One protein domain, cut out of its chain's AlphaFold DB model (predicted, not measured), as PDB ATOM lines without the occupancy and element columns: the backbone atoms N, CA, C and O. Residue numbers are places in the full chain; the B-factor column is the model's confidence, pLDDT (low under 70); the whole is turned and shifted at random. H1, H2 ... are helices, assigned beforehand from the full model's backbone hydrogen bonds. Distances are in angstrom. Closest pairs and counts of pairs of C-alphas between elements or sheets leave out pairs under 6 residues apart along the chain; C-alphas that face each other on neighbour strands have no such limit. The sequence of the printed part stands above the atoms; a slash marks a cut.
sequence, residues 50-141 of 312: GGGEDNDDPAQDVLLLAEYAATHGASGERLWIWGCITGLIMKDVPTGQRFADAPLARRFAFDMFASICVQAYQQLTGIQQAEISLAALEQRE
ATOM      1  N   GLY A  50     146.273 220.089 180.355       80.62
ATOM      2  CA  GLY A  50     146.077 221.267 181.213       80.62
ATOM      3  C   GLY A  50     145.919 222.565 180.426       80.62
ATOM      4  O   GLY A  50     146.545 223.568 180.786       80.62
ATOM      5  N   GLY A  51     145.121 222.506 179.358       78.94
ATOM      6  CA  GLY A  51     144.857 223.592 178.417       78.94
ATOM      7  C   GLY A  51     144.212 224.828 179.045       78.94
ATOM      8  O   GLY A  51     143.792 224.822 180.207       78.94
ATOM      9  N   GLY A  52     144.130 225.907 178.264       63.06
ATOM     10  CA  GLY A  52     143.430 227.129 178.655       63.06
ATOM     11  C   GLY A  52     141.949 226.877 178.960       63.06
ATOM     12  O   GLY A  52     141.296 226.028 178.358       63.06
ATOM     13  N   GLU A  53     141.396 227.602 179.933       58.66
ATOM     14  CA  GLU A  53     139.977 227.473 180.317       58.66
ATOM     15  C   GLU A  53     139.057 228.432 179.528       58.66
ATOM     16  O   GLU A  53     137.835 228.320 179.599       58.66
ATOM     17  N   ASP A  54     139.642 229.348 178.743       54.44
ATOM     18  CA  ASP A  54     138.970 230.470 178.078       54.44
ATOM     19  C   ASP A  54     139.137 230.438 176.539       54.44
ATOM     20  O   ASP A  54     139.893 231.217 175.965       54.44
ATOM     21  N   ASN A  55     138.284 229.669 175.850       49.47
ATOM     22  CA  ASN A  55     138.062 229.688 174.383       49.47
ATOM     23  C   ASN A  55     139.142 229.068 173.468       49.47
ATOM     24  O   ASN A  55     139.006 229.195 172.248       49.47
ATOM     25  N   ASP A  56     140.160 228.397 174.000       63.75
ATOM     26  CA  ASP A  56     141.138 227.683 173.169       63.75
ATOM     27  C   ASP A  56     140.525 226.409 172.547       63.75
ATOM     28  O   ASP A  56     139.685 225.737 173.155       63.75
ATOM     29  N   ASP A  57     140.904 226.095 171.303       80.62
ATOM     30  CA  ASP A  57     140.457 224.884 170.603       80.62
ATOM     31  C   ASP A  57     141.380 223.713 170.988       80.62
ATOM     32  O   ASP A  57     142.537 223.681 170.553       80.62
ATOM     33  N   PRO A  58     140.901 222.712 171.755       79.12
ATOM     34  CA  PRO A  58     141.753 221.626 172.228       79.12
ATOM     35  C   PRO A  58     142.303 220.767 171.081       79.12
ATOM     36  O   PRO A  58     143.342 220.131 171.246       79.12
ATOM     37  N   ALA A  59     141.655 220.746 169.908       84.31
ATOM     38  CA  ALA A  59     142.198 220.063 168.737       84.31
ATOM     39  C   ALA A  59     143.413 220.810 168.159       84.31
ATOM     40  O   ALA A  59     144.374 220.175 167.722       84.31
ATOM     41  N   GLN A  60     143.400 222.145 168.207       88.19
ATOM     42  CA  GLN A  60     144.515 222.985 167.769       88.19
ATOM     43  C   GLN A  60     145.709 222.878 168.730       88.19
ATOM     44  O   GLN A  60     146.844 222.749 168.269       88.19
ATOM     45  N   ASP A  61     145.471 222.850 170.043       88.88
ATOM     46  CA  ASP A  61     146.526 222.657 171.050       88.88
ATOM     47  C   ASP A  61     147.201 221.288 170.907       88.88
ATOM     48  O   ASP A  61     148.429 221.173 170.915       88.88
ATOM     49  N   VAL A  62     146.400 220.238 170.701       91.12
ATOM     50  CA  VAL A  62     146.887 218.881 170.423       91.12
ATOM     51  C   VAL A  62     147.697 218.827 169.132       91.12
ATOM     52  O   VAL A  62     148.733 218.163 169.102       91.12
ATOM     53  N   LEU A  63     147.271 219.535 168.082       93.50
ATOM     54  CA  LEU A  63     148.014 219.618 166.826       93.50
ATOM     55  C   LEU A  63     149.362 220.335 167.007       93.50
ATOM     56  O   LEU A  63     150.371 219.855 166.499       93.50
ATOM     57  N   LEU A  64     149.403 221.423 167.781       93.62
ATOM     58  CA  LEU A  64     150.632 222.151 168.117       93.62
ATOM     59  C   LEU A  64     151.605 221.294 168.947       93.62
ATOM     60  O   LEU A  64     152.805 221.259 168.666       93.62
ATOM     61  N   LEU A  65     151.096 220.551 169.936       93.56
ATOM     62  CA  LEU A  65     151.878 219.582 170.712       93.56
ATOM     63  C   LEU A  65     152.405 218.439 169.824       93.56
ATOM     64  O   LEU A  65     153.561 218.032 169.965       93.56
ATOM     65  N   ALA A  66     151.587 217.939 168.892       95.12
ATOM     66  CA  ALA A  66     151.967 216.891 167.945       95.12
ATOM     67  C   ALA A  66     153.033 217.367 166.949       95.12
ATOM     68  O   ALA A  66     154.003 216.650 166.702       95.12
ATOM     69  N   GLU A  67     152.897 218.585 166.417       95.31
ATOM     70  CA  GLU A  67     153.890 219.208 165.544       95.31
ATOM     71  C   GLU A  67     155.231 219.336 166.269       95.31
ATOM     72  O   GLU A  67     156.254 218.889 165.743       95.31
ATOM     73  N   TYR A  68     155.245 219.855 167.502       95.81
ATOM     74  CA  TYR A  68     156.473 219.957 168.291       95.81
ATOM     75  C   TYR A  68     157.104 218.581 168.563       95.81
ATOM     76  O   TYR A  68     158.307 218.400 168.353       95.81
ATOM     77  N   ALA A  69     156.302 217.594 168.977       95.75
ATOM     78  CA  ALA A  69     156.772 216.239 169.253       95.75
ATOM     79  C   ALA A  69     157.369 215.563 168.005       95.75
ATOM     80  O   ALA A  69     158.500 215.075 168.061       95.75
ATOM     81  N   ALA A  70     156.654 215.587 166.875       93.75
ATOM     82  CA  ALA A  70     157.076 214.962 165.623       93.75
ATOM     83  C   ALA A  70     158.312 215.637 165.004       93.75
ATOM     84  O   ALA A  70     159.217 214.947 164.538       93.75
ATOM     85  N   THR A  71     158.386 216.972 165.028       93.00
ATOM     86  CA  THR A  71     159.505 217.724 164.426       93.00
ATOM     87  C   THR A  71     160.796 217.657 165.243       93.00
ATOM     88  O   THR A  71     161.880 217.636 164.661       93.00
ATOM     89  N   HIS A  72     160.707 217.620 166.577       93.19
ATOM     90  CA  HIS A  72     161.878 217.678 167.461       93.19
ATOM     91  C   HIS A  72     162.251 216.338 168.110       93.19
ATOM     92  O   HIS A  72     163.280 216.275 168.788       93.19
ATOM     93  N   GLY A  73     161.429 215.291 167.960       91.06
ATOM     94  CA  GLY A  73     161.596 214.032 168.694       91.06
ATOM     95  C   GLY A  73     161.569 214.250 170.211       91.06
ATOM     96  O   GLY A  73     162.410 213.716 170.934       91.06
ATOM     97  N   ALA A  74     160.683 215.130 170.684       90.81
ATOM     98  CA  ALA A  74     160.659 215.563 172.079       90.81
ATOM     99  C   ALA A  74     160.248 214.421 173.029       90.81
ATOM    100  O   ALA A  74     159.387 213.615 172.694       90.81
ATOM    101  N   SER A  75     160.830 214.383 174.231       93.38
ATOM    102  CA  SER A  75     160.311 213.596 175.360       93.38
ATOM    103  C   SER A  75     159.108 214.294 176.007       93.38
ATOM    104  O   SER A  75     158.907 215.492 175.787       93.38
ATOM    105  N   GLY A  76     158.345 213.589 176.852       92.38
ATOM    106  CA  GLY A  76     157.202 214.174 177.559       92.38
ATOM    107  C   GLY A  76     157.590 215.368 178.432       92.38
ATOM    108  O   GLY A  76     156.929 216.402 178.374       92.38
ATOM    109  N   GLU A  77     158.725 215.293 179.135       94.38
ATOM    110  CA  GLU A  77     159.288 216.435 179.873       94.38
ATOM    111  C   GLU A  77     159.528 217.652 178.970       94.38
ATOM    112  O   GLU A  77     159.105 218.763 179.286       94.38
ATOM    113  N   ARG A  78     160.192 217.457 177.823       94.38
ATOM    114  CA  ARG A  78     160.527 218.556 176.909       94.38
ATOM    115  C   ARG A  78     159.276 219.162 176.272       94.38
ATOM    116  O   ARG A  78     159.224 220.375 176.087       94.38
ATOM    117  N   LEU A  79     158.284 218.328 175.962       94.75
ATOM    118  CA  LEU A  79     156.980 218.743 175.453       94.75
ATOM    119  C   LEU A  79     156.193 219.548 176.502       94.75
ATOM    120  O   LEU A  79     155.650 220.601 176.174       94.75
ATOM    121  N   TRP A  80     156.194 219.112 177.766       94.19
ATOM    122  CA  TRP A  80     155.561 219.832 178.874       94.19
ATOM    123  C   TRP A  80     156.230 221.184 179.150       94.19
ATOM    124  O   TRP A  80     155.545 222.200 179.254       94.19
ATOM    125  N   ILE A  81     157.568 221.228 179.204       92.94
ATOM    126  CA  ILE A  81     158.323 222.482 179.368       92.94
ATOM    127  C   ILE A  81     157.994 223.449 178.225       92.94
ATOM    128  O   ILE A  81     157.739 224.626 178.473       92.94
ATOM    129  N   TRP A  82     157.967 222.961 176.981       94.12
ATOM    130  CA  TRP A  82     157.602 223.777 175.826       94.12
ATOM    131  C   TRP A  82     156.173 224.323 175.938       94.12
ATOM    132  O   TRP A  82     155.997 225.533 175.821       94.12
ATOM    133  N   GLY A  83     155.188 223.475 176.253       91.50
ATOM    134  CA  GLY A  83     153.791 223.888 176.423       91.50
ATOM    135  C   GLY A  83     153.572 224.887 177.567       91.50
ATOM    136  O   GLY A  83     152.748 225.788 177.444       91.50
ATOM    137  N   CYS A  84     154.348 224.800 178.653       90.88
ATOM    138  CA  CYS A  84     154.328 225.808 179.720       90.88
ATOM    139  C   CYS A  84     154.937 227.148 179.266       90.88
ATOM    140  O   CYS A  84     154.437 228.208 179.634       90.88
ATOM    141  N   ILE A  85     156.006 227.123 178.458       90.12
ATOM    142  CA  ILE A  85     156.662 228.336 177.933       90.12
ATOM    143  C   ILE A  85     155.792 229.041 176.883       90.12
ATOM    144  O   ILE A  85     155.763 230.271 176.845       90.12
ATOM    145  N   THR A  86     155.090 228.290 176.031       88.31
ATOM    146  CA  THR A  86     154.173 228.848 175.022       88.31
ATOM    147  C   THR A  86     152.825 229.280 175.597       88.31
ATOM    148  O   THR A  86     152.086 229.986 174.917       88.31
ATOM    149  N   GLY A  87     152.514 228.891 176.837       86.50
ATOM    150  CA  GLY A  87     151.234 229.169 177.488       86.50
ATOM    151  C   GLY A  87     150.115 228.188 177.126       86.50
ATOM    152  O   GLY A  87     149.003 228.379 177.597       86.50
ATOM    153  N   LEU A  88     150.391 227.133 176.353       87.44
ATOM    154  CA  LEU A  88     149.423 226.062 176.062       87.44
ATOM    155  C   LEU A  88     149.043 225.268 177.321       87.44
ATOM    156  O   LEU A  88     147.939 224.750 177.424       87.44
ATOM    157  N   ILE A  89     149.965 225.150 178.280       88.00
ATOM    158  CA  ILE A  89     149.746 224.448 179.547       88.00
ATOM    159  C   ILE A  89     149.680 225.489 180.662       88.00
ATOM    160  O   ILE A  89     150.702 226.053 181.056       88.00
ATOM    161  N   MET A  90     148.472 225.737 181.171       83.69
ATOM    162  CA  MET A  90     148.223 226.705 182.248       83.69
ATOM    163  C   MET A  90     147.737 226.049 183.547       83.69
ATOM    164  O   MET A  90     147.981 226.586 184.630       83.69
ATOM    165  N   LYS A  91     147.061 224.894 183.469       80.81
ATOM    166  CA  LYS A  91     146.494 224.200 184.639       80.81
ATOM    167  C   LYS A  91     147.494 223.233 185.272       80.81
ATOM    168  O   LYS A  91     148.302 222.613 184.586       80.81
ATOM    169  N   ASP A  92     147.415 223.094 186.595       75.69
ATOM    170  CA  ASP A  92     148.241 222.207 187.434       75.69
ATOM    171  C   ASP A  92     149.766 222.322 187.237       75.69
ATOM    172  O   ASP A  92     150.515 221.389 187.541       75.69
ATOM    173  N   VAL A  93     150.249 223.472 186.758       83.69
ATOM    174  CA  VAL A  93     151.685 223.761 186.654       83.69
ATOM    175  C   VAL A  93     152.258 223.954 188.067       83.69
ATOM    176  O   VAL A  93     151.832 224.875 188.771       83.69
ATOM    177  N   PRO A  94     153.230 223.135 188.519       83.75
ATOM    178  CA  PRO A  94     153.819 223.287 189.847       83.75
ATOM    179  C   PRO A  94     154.528 224.633 190.000       83.75
ATOM    180  O   PRO A  94     155.199 225.098 189.077       83.75
ATOM    181  N   THR A  95     154.493 225.220 191.198       82.19
ATOM    182  CA  THR A  95     155.132 226.520 191.489       82.19
ATOM    183  C   THR A  95     156.638 226.535 191.204       82.19
ATOM    184  O   THR A  95     157.201 227.587 190.913       82.19
ATOM    185  N   GLY A  96     157.300 225.373 191.279       79.56
ATOM    186  CA  GLY A  96     158.715 225.205 190.937       79.56
ATOM    187  C   GLY A  96     159.014 225.077 189.437       79.56
ATOM    188  O   GLY A  96     160.187 225.033 189.078       79.56
ATOM    189  N   GLN A  97     157.988 224.992 188.578       82.38
ATOM    190  CA  GLN A  97     158.077 224.789 187.120       82.38
ATOM    191  C   GLN A  97     158.937 223.582 186.690       82.38
ATOM    192  O   GLN A  97     159.509 223.559 185.601       82.38
ATOM    193  N   ARG A  98     159.030 222.554 187.540       88.38
ATOM    194  CA  ARG A  98     159.739 221.301 187.250       88.38
ATOM    195  C   ARG A  98     158.744 220.224 186.856       88.38
ATOM    196  O   ARG A  98     157.786 219.978 187.587       88.38
ATOM    197  N   PHE A  99     159.029 219.513 185.770       89.19
ATOM    198  CA  PHE A  99     158.194 218.403 185.314       89.19
ATOM    199  C   PHE A  99     158.082 217.288 186.362       89.19
ATOM    200  O   PHE A  99     157.004 216.742 186.569       89.19
ATOM    201  N   ALA A 100     159.169 216.997 187.088       90.38
ATOM    202  CA  ALA A 100     159.196 215.996 188.158       90.38
ATOM    203  C   ALA A 100     158.170 216.248 189.283       90.38
ATOM    204  O   ALA A 100     157.682 215.286 189.881       90.38
ATOM    205  N   ASP A 101     157.819 217.516 189.529       88.12
ATOM    206  CA  ASP A 101     156.863 217.930 190.562       88.12
ATOM    207  C   ASP A 101     155.404 217.881 190.058       88.12
ATOM    208  O   ASP A 101     154.470 218.033 190.844       88.12
ATOM    209  N   ALA A 102     155.182 217.660 188.754       86.75
ATOM    210  CA  ALA A 102     153.846 217.556 188.177       86.75
ATOM    211  C   ALA A 102     153.144 216.242 188.595       86.75
ATOM    212  O   ALA A 102     153.813 215.220 188.835       86.75
ATOM    213  N   PRO A 103     151.794 216.225 188.650       86.62
ATOM    214  CA  PRO A 103     151.016 215.026 188.954       86.62
ATOM    215  C   PRO A 103     151.458 213.816 188.126       86.62
ATOM    216  O   PRO A 103     151.679 213.920 186.918       86.62
ATOM    217  N   LEU A 104     151.569 212.649 188.768       86.44
ATOM    218  CA  LEU A 104     152.098 211.434 188.138       86.44
ATOM    219  C   LEU A 104     151.316 211.050 186.867       86.44
ATOM    220  O   LEU A 104     151.920 210.698 185.858       86.44
ATOM    221  N   ALA A 105     149.987 211.196 186.904       87.88
ATOM    222  CA  ALA A 105     149.108 210.979 185.756       87.88
ATOM    223  C   ALA A 105     149.442 211.906 184.574       87.88
ATOM    224  O   ALA A 105     149.516 211.433 183.441       87.88
ATOM    225  N   ARG A 106     149.706 213.200 184.828       88.69
ATOM    226  CA  ARG A 106     150.103 214.166 183.789       88.69
ATOM    227  C   ARG A 106     151.458 213.795 183.191       88.69
ATOM    228  O   ARG A 106     151.567 213.717 181.974       88.69
ATOM    229  N   ARG A 107     152.466 213.488 184.021       91.62
ATOM    230  CA  ARG A 107     153.797 213.069 183.538       91.62
ATOM    231  C   ARG A 107     153.716 211.885 182.574       91.62
ATOM    232  O   ARG A 107     154.182 211.988 181.442       91.62
ATOM    233  N   PHE A 108     153.040 210.812 182.987       92.94
ATOM    234  CA  PHE A 108     152.834 209.645 182.131       92.94
ATOM    235  C   PHE A 108     152.030 209.961 180.865       92.94
ATOM    236  O   PHE A 108     152.340 209.408 179.816       92.94
ATOM    237  N   ALA A 109     151.034 210.850 180.926       93.31
ATOM    238  CA  ALA A 109     150.281 211.264 179.744       93.31
ATOM    239  C   ALA A 109     151.166 212.012 178.726       93.31
ATOM    240  O   ALA A 109     151.115 211.690 177.542       93.31
ATOM    241  N   PHE A 110     152.047 212.918 179.173       95.19
ATOM    242  CA  PHE A 110     153.020 213.588 178.297       95.19
ATOM    243  C   PHE A 110     154.041 212.617 177.689       95.19
ATOM    244  O   PHE A 110     154.313 212.704 176.492       95.19
ATOM    245  N   ASP A 111     154.581 211.674 178.466       95.81
ATOM    246  CA  ASP A 111     155.519 210.667 177.948       95.81
ATOM    247  C   ASP A 111     154.840 209.694 176.963       95.81
ATOM    248  O   ASP A 111     155.419 209.338 175.930       95.81
ATOM    249  N   MET A 112     153.589 209.306 177.234       95.44
ATOM    250  CA  MET A 112     152.777 208.465 176.349       95.44
ATOM    251  C   MET A 112     152.423 209.195 175.048       95.44
ATOM    252  O   MET A 112     152.582 208.632 173.967       95.44
ATOM    253  N   PHE A 113     152.011 210.464 175.134       96.25
ATOM    254  CA  PHE A 113     151.736 211.290 173.962       96.25
ATOM    255  C   PHE A 113     152.986 211.433 173.088       96.25
ATOM    256  O   PHE A 113     152.946 211.154 171.893       96.25
ATOM    257  N   ALA A 114     154.109 211.829 173.689       96.62
ATOM    258  CA  ALA A 114     155.359 212.059 172.978       96.62
ATOM    259  C   ALA A 114     155.856 210.797 172.251       96.62
ATOM    260  O   ALA A 114     156.153 210.842 171.056       96.62
ATOM    261  N   SER A 115     155.891 209.658 172.951       96.31
ATOM    262  CA  SER A 115     156.350 208.383 172.383       96.31
ATOM    263  C   SER A 115     155.440 207.877 171.259       96.31
ATOM    264  O   SER A 115     155.938 207.558 170.176       96.31
ATOM    265  N   ILE A 116     154.117 207.867 171.463       96.38
ATOM    266  CA  ILE A 116     153.160 207.411 170.444       96.38
ATOM    267  C   ILE A 116     153.123 208.359 169.245       96.38
ATOM    268  O   ILE A 116     153.111 207.881 168.112       96.38
ATOM    269  N   CYS A 117     153.158 209.679 169.453       96.69
ATOM    270  CA  CYS A 117     153.128 210.655 168.361       96.69
ATOM    271  C   CYS A 117     154.333 210.474 167.431       96.69
ATOM    272  O   CYS A 117     154.169 210.371 166.215       96.69
ATOM    273  N   VAL A 118     155.541 210.375 167.999       95.38
ATOM    274  CA  VAL A 118     156.778 210.162 167.234       95.38
ATOM    275  C   VAL A 118     156.760 208.807 166.523       95.38
ATOM    276  O   VAL A 118     157.092 208.739 165.340       95.38
ATOM    277  N   GLN A 119     156.327 207.735 167.196       95.62
ATOM    278  CA  GLN A 119     156.266 206.400 166.598       95.62
ATOM    279  C   GLN A 119     155.244 206.317 165.451       95.62
ATOM    280  O   GLN A 119     155.568 205.800 164.382       95.62
ATOM    281  N   ALA A 120     154.033 206.849 165.638       94.50
ATOM    282  CA  ALA A 120     152.982 206.857 164.621       94.50
ATOM    283  C   ALA A 120     153.365 207.725 163.409       94.50
ATOM    284  O   ALA A 120     153.166 207.311 162.265       94.50
ATOM    285  N   TYR A 121     153.990 208.884 163.647       94.94
ATOM    286  CA  TYR A 121     154.554 209.734 162.598       94.94
ATOM    287  C   TYR A 121     155.627 208.995 161.781       94.94
ATOM    288  O   TYR A 121     155.558 208.975 160.551       94.94
ATOM    289  N   GLN A 122     156.589 208.335 162.439       94.12
ATOM    290  CA  GLN A 122     157.644 207.560 161.769       94.12
ATOM    291  C   GLN A 122     157.094 206.364 160.977       94.12
ATOM    292  O   GLN A 122     157.549 206.101 159.866       94.12
ATOM    293  N   GLN A 123     156.096 205.655 161.512       94.56
ATOM    294  CA  GLN A 123     155.441 204.550 160.808       94.56
ATOM    295  C   GLN A 123     154.719 205.030 159.543       94.56
ATOM    296  O   GLN A 123     154.933 204.472 158.467       94.56
ATOM    297  N   LEU A 124     153.902 206.083 159.644       93.06
ATOM    298  CA  LEU A 124     153.121 206.582 158.513       93.06
ATOM    299  C   LEU A 124     154.016 207.204 157.428       93.06
ATOM    300  O   LEU A 124     153.866 206.873 156.252       93.06
ATOM    301  N   THR A 125     154.996 208.027 157.813       93.69
ATOM    302  CA  THR A 125     155.982 208.585 156.867       93.69
ATOM    303  C   THR A 125     156.837 207.497 156.210       93.69
ATOM    304  O   THR A 125     157.120 207.595 155.018       93.69
ATOM    305  N   GLY A 126     157.198 206.430 156.933       92.81
ATOM    306  CA  GLY A 126     157.900 205.274 156.371       92.81
ATOM    307  C   GLY A 126     157.085 204.531 155.307       92.81
ATOM    308  O   GLY A 126     157.620 204.206 154.247       92.81
ATOM    309  N   ILE A 127     155.783 204.321 155.535       92.69
ATOM    310  CA  ILE A 127     154.883 203.698 154.547       92.69
ATOM    311  C   ILE A 127     154.695 204.613 153.327       92.69
ATOM    312  O   ILE A 127     154.799 204.149 152.192       92.69
ATOM    313  N   GLN A 128     154.504 205.920 153.540       92.50
ATOM    314  CA  GLN A 128     154.424 206.906 152.454       92.50
ATOM    315  C   GLN A 128     155.713 206.932 151.611       92.50
ATOM    316  O   GLN A 128     155.656 206.927 150.385       92.50
ATOM    317  N   GLN A 129     156.897 206.886 152.229       92.25
ATOM    318  CA  GLN A 129     158.163 206.805 151.489       92.25
ATOM    319  C   GLN A 129     158.311 205.483 150.722       92.25
ATOM    320  O   GLN A 129     158.793 205.494 149.588       92.25
ATOM    321  N   ALA A 130     157.865 204.359 151.296       89.69
ATOM    322  CA  ALA A 130     157.887 203.061 150.628       89.69
ATOM    323  C   ALA A 130     157.012 203.058 149.362       89.69
ATOM    324  O   ALA A 130     157.498 202.696 148.292       89.69
ATOM    325  N   GLU A 131     155.770 203.540 149.442       88.75
ATOM    326  CA  GLU A 131     154.876 203.657 148.282       88.75
ATOM    327  C   GLU A 131     155.393 204.656 147.225       88.75
ATOM    328  O   GLU A 131     155.337 204.354 146.033       88.75
ATOM    329  N   ILE A 132     155.974 205.799 147.625       88.38
ATOM    330  CA  ILE A 132     156.642 206.726 146.685       88.38
ATOM    331  C   ILE A 132     157.792 206.014 145.958       88.38
ATOM    332  O   ILE A 132     157.953 206.171 144.746       88.38
ATOM    333  N   SER A 133     158.591 205.218 146.678       86.88
ATOM    334  CA  SER A 133     159.703 204.471 146.082       86.88
ATOM    335  C   SER A 133     159.229 203.375 145.122       86.88
ATOM    336  O   SER A 133     159.850 203.178 144.081       86.88
ATOM    337  N   LEU A 134     158.099 202.725 145.422       85.62
ATOM    338  CA  LEU A 134     157.482 201.706 144.574       85.62
ATOM    339  C   LEU A 134     156.947 202.326 143.276       85.62
ATOM    340  O   LEU A 134     157.324 201.882 142.195       85.62
ATOM    341  N   ALA A 135     156.194 203.427 143.362       83.19
ATOM    342  CA  ALA A 135     155.723 204.161 142.183       83.19
ATOM    343  C   ALA A 135     156.886 204.700 141.316       83.19
ATOM    344  O   ALA A 135     156.791 204.748 140.089       83.19
ATOM    345  N   ALA A 136     158.011 205.079 141.933       81.31
ATOM    346  CA  ALA A 136     159.216 205.502 141.218       81.31
ATOM    347  C   ALA A 136     159.975 204.341 140.540       81.31
ATOM    348  O   ALA A 136     160.709 204.579 139.576       81.31
ATOM    349  N   LEU A 137     159.818 203.102 141.023       76.44
ATOM    350  CA  LEU A 137     160.325 201.896 140.361       76.44
ATOM    351  C   LEU A 137     159.432 201.511 139.176       76.44
ATOM    352  O   LEU A 137     159.954 201.348 138.077       76.44
ATOM    353  N   GLU A 138     158.108 201.493 139.354       74.88
ATOM    354  CA  GLU A 138     157.139 201.242 138.272       74.88
ATOM    355  C   GLU A 138     157.327 202.212 137.090       74.88
ATOM    356  O   GLU A 138     157.295 201.809 135.930       74.88
ATOM    357  N   GLN A 139     157.611 203.492 137.363       67.88
ATOM    358  CA  GLN A 139     157.896 204.493 136.323       67.88
ATOM    359  C   GLN A 139     159.268 204.338 135.643       67.88
ATOM    360  O   GLN A 139     159.505 204.956 134.603       67.88
ATOM    361  N   ARG A 140     160.192 203.554 136.213       62.12
ATOM    362  CA  ARG A 140     161.517 203.292 135.627       62.12
ATOM    363  C   ARG A 140     161.551 202.051 134.737       62.12
ATOM    364  O   ARG A 140     162.471 201.939 133.928       62.12
ATOM    365  N   GLU A 141     160.564 201.165 134.815       58.94
ATOM    366  CA  GLU A 141     160.487 199.944 134.003       58.94
ATOM    367  C   GLU A 141     159.884 200.172 132.602       58.94
ATOM    368  O   GLU A 141     158.892 199.550 132.233       58.94
TER     369      GLU A 141
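This is residues 50 to 141 of the 312 residues of an uncharacterized protein of Sinorhizobium fredii CCBAU 83666 (UniProt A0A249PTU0). One long helix, H3, makes the length; the short helices H1 and H2 cross its first half on one side, and residues 123 to 141 stick out as a free arm. The printed part has 92 residues with three named helices, in the order H1, H2, H3; it is all helix and loose, with a radius of gyration of the C-alphas of 17.4 A and spans of 63 by 28 by 18 A.

H3, residues 104 to 138, touches H2, residues 76 to 86, about perpendicular at 81 degrees, with its residues 107 to 115 alone; the closest C-alphas, of Gly 76 and Asp 111, are 3.9 A apart. H1, residues 58 to 72, touches H3 with residues 66 to 70 alone, the same way at a steep tilt of 67 degrees, only just short of perpendicular; the closest C-alphas, of Ala 70 and Val 118, are 5.1 A apart. H1, with residues 65 to 69 alone, touches H2, opposite ways at a steep tilt of 60 degrees; the closest C-alphas, of Ala 69 and Leu 79, are 6.7 A apart. In H1, H2 and H3 every O i to N i+4 pair is within hydrogen-bond range.

H3 runs 51.1 A from C-alpha 104 at (152.098, 211.434, 188.138) to C-alpha 138 at (157.139, 201.242, 138.272). H1 is 21.1 A long and H2 15.2 A.

The C-alphas farthest apart, of Thr 95 and Glu 141, are 63.6 A apart. The printed part has no cut; the link H2 to H3 is long, 17 residues. The pLDDT is under 70 at residues 52 to 56 and 139 to 141.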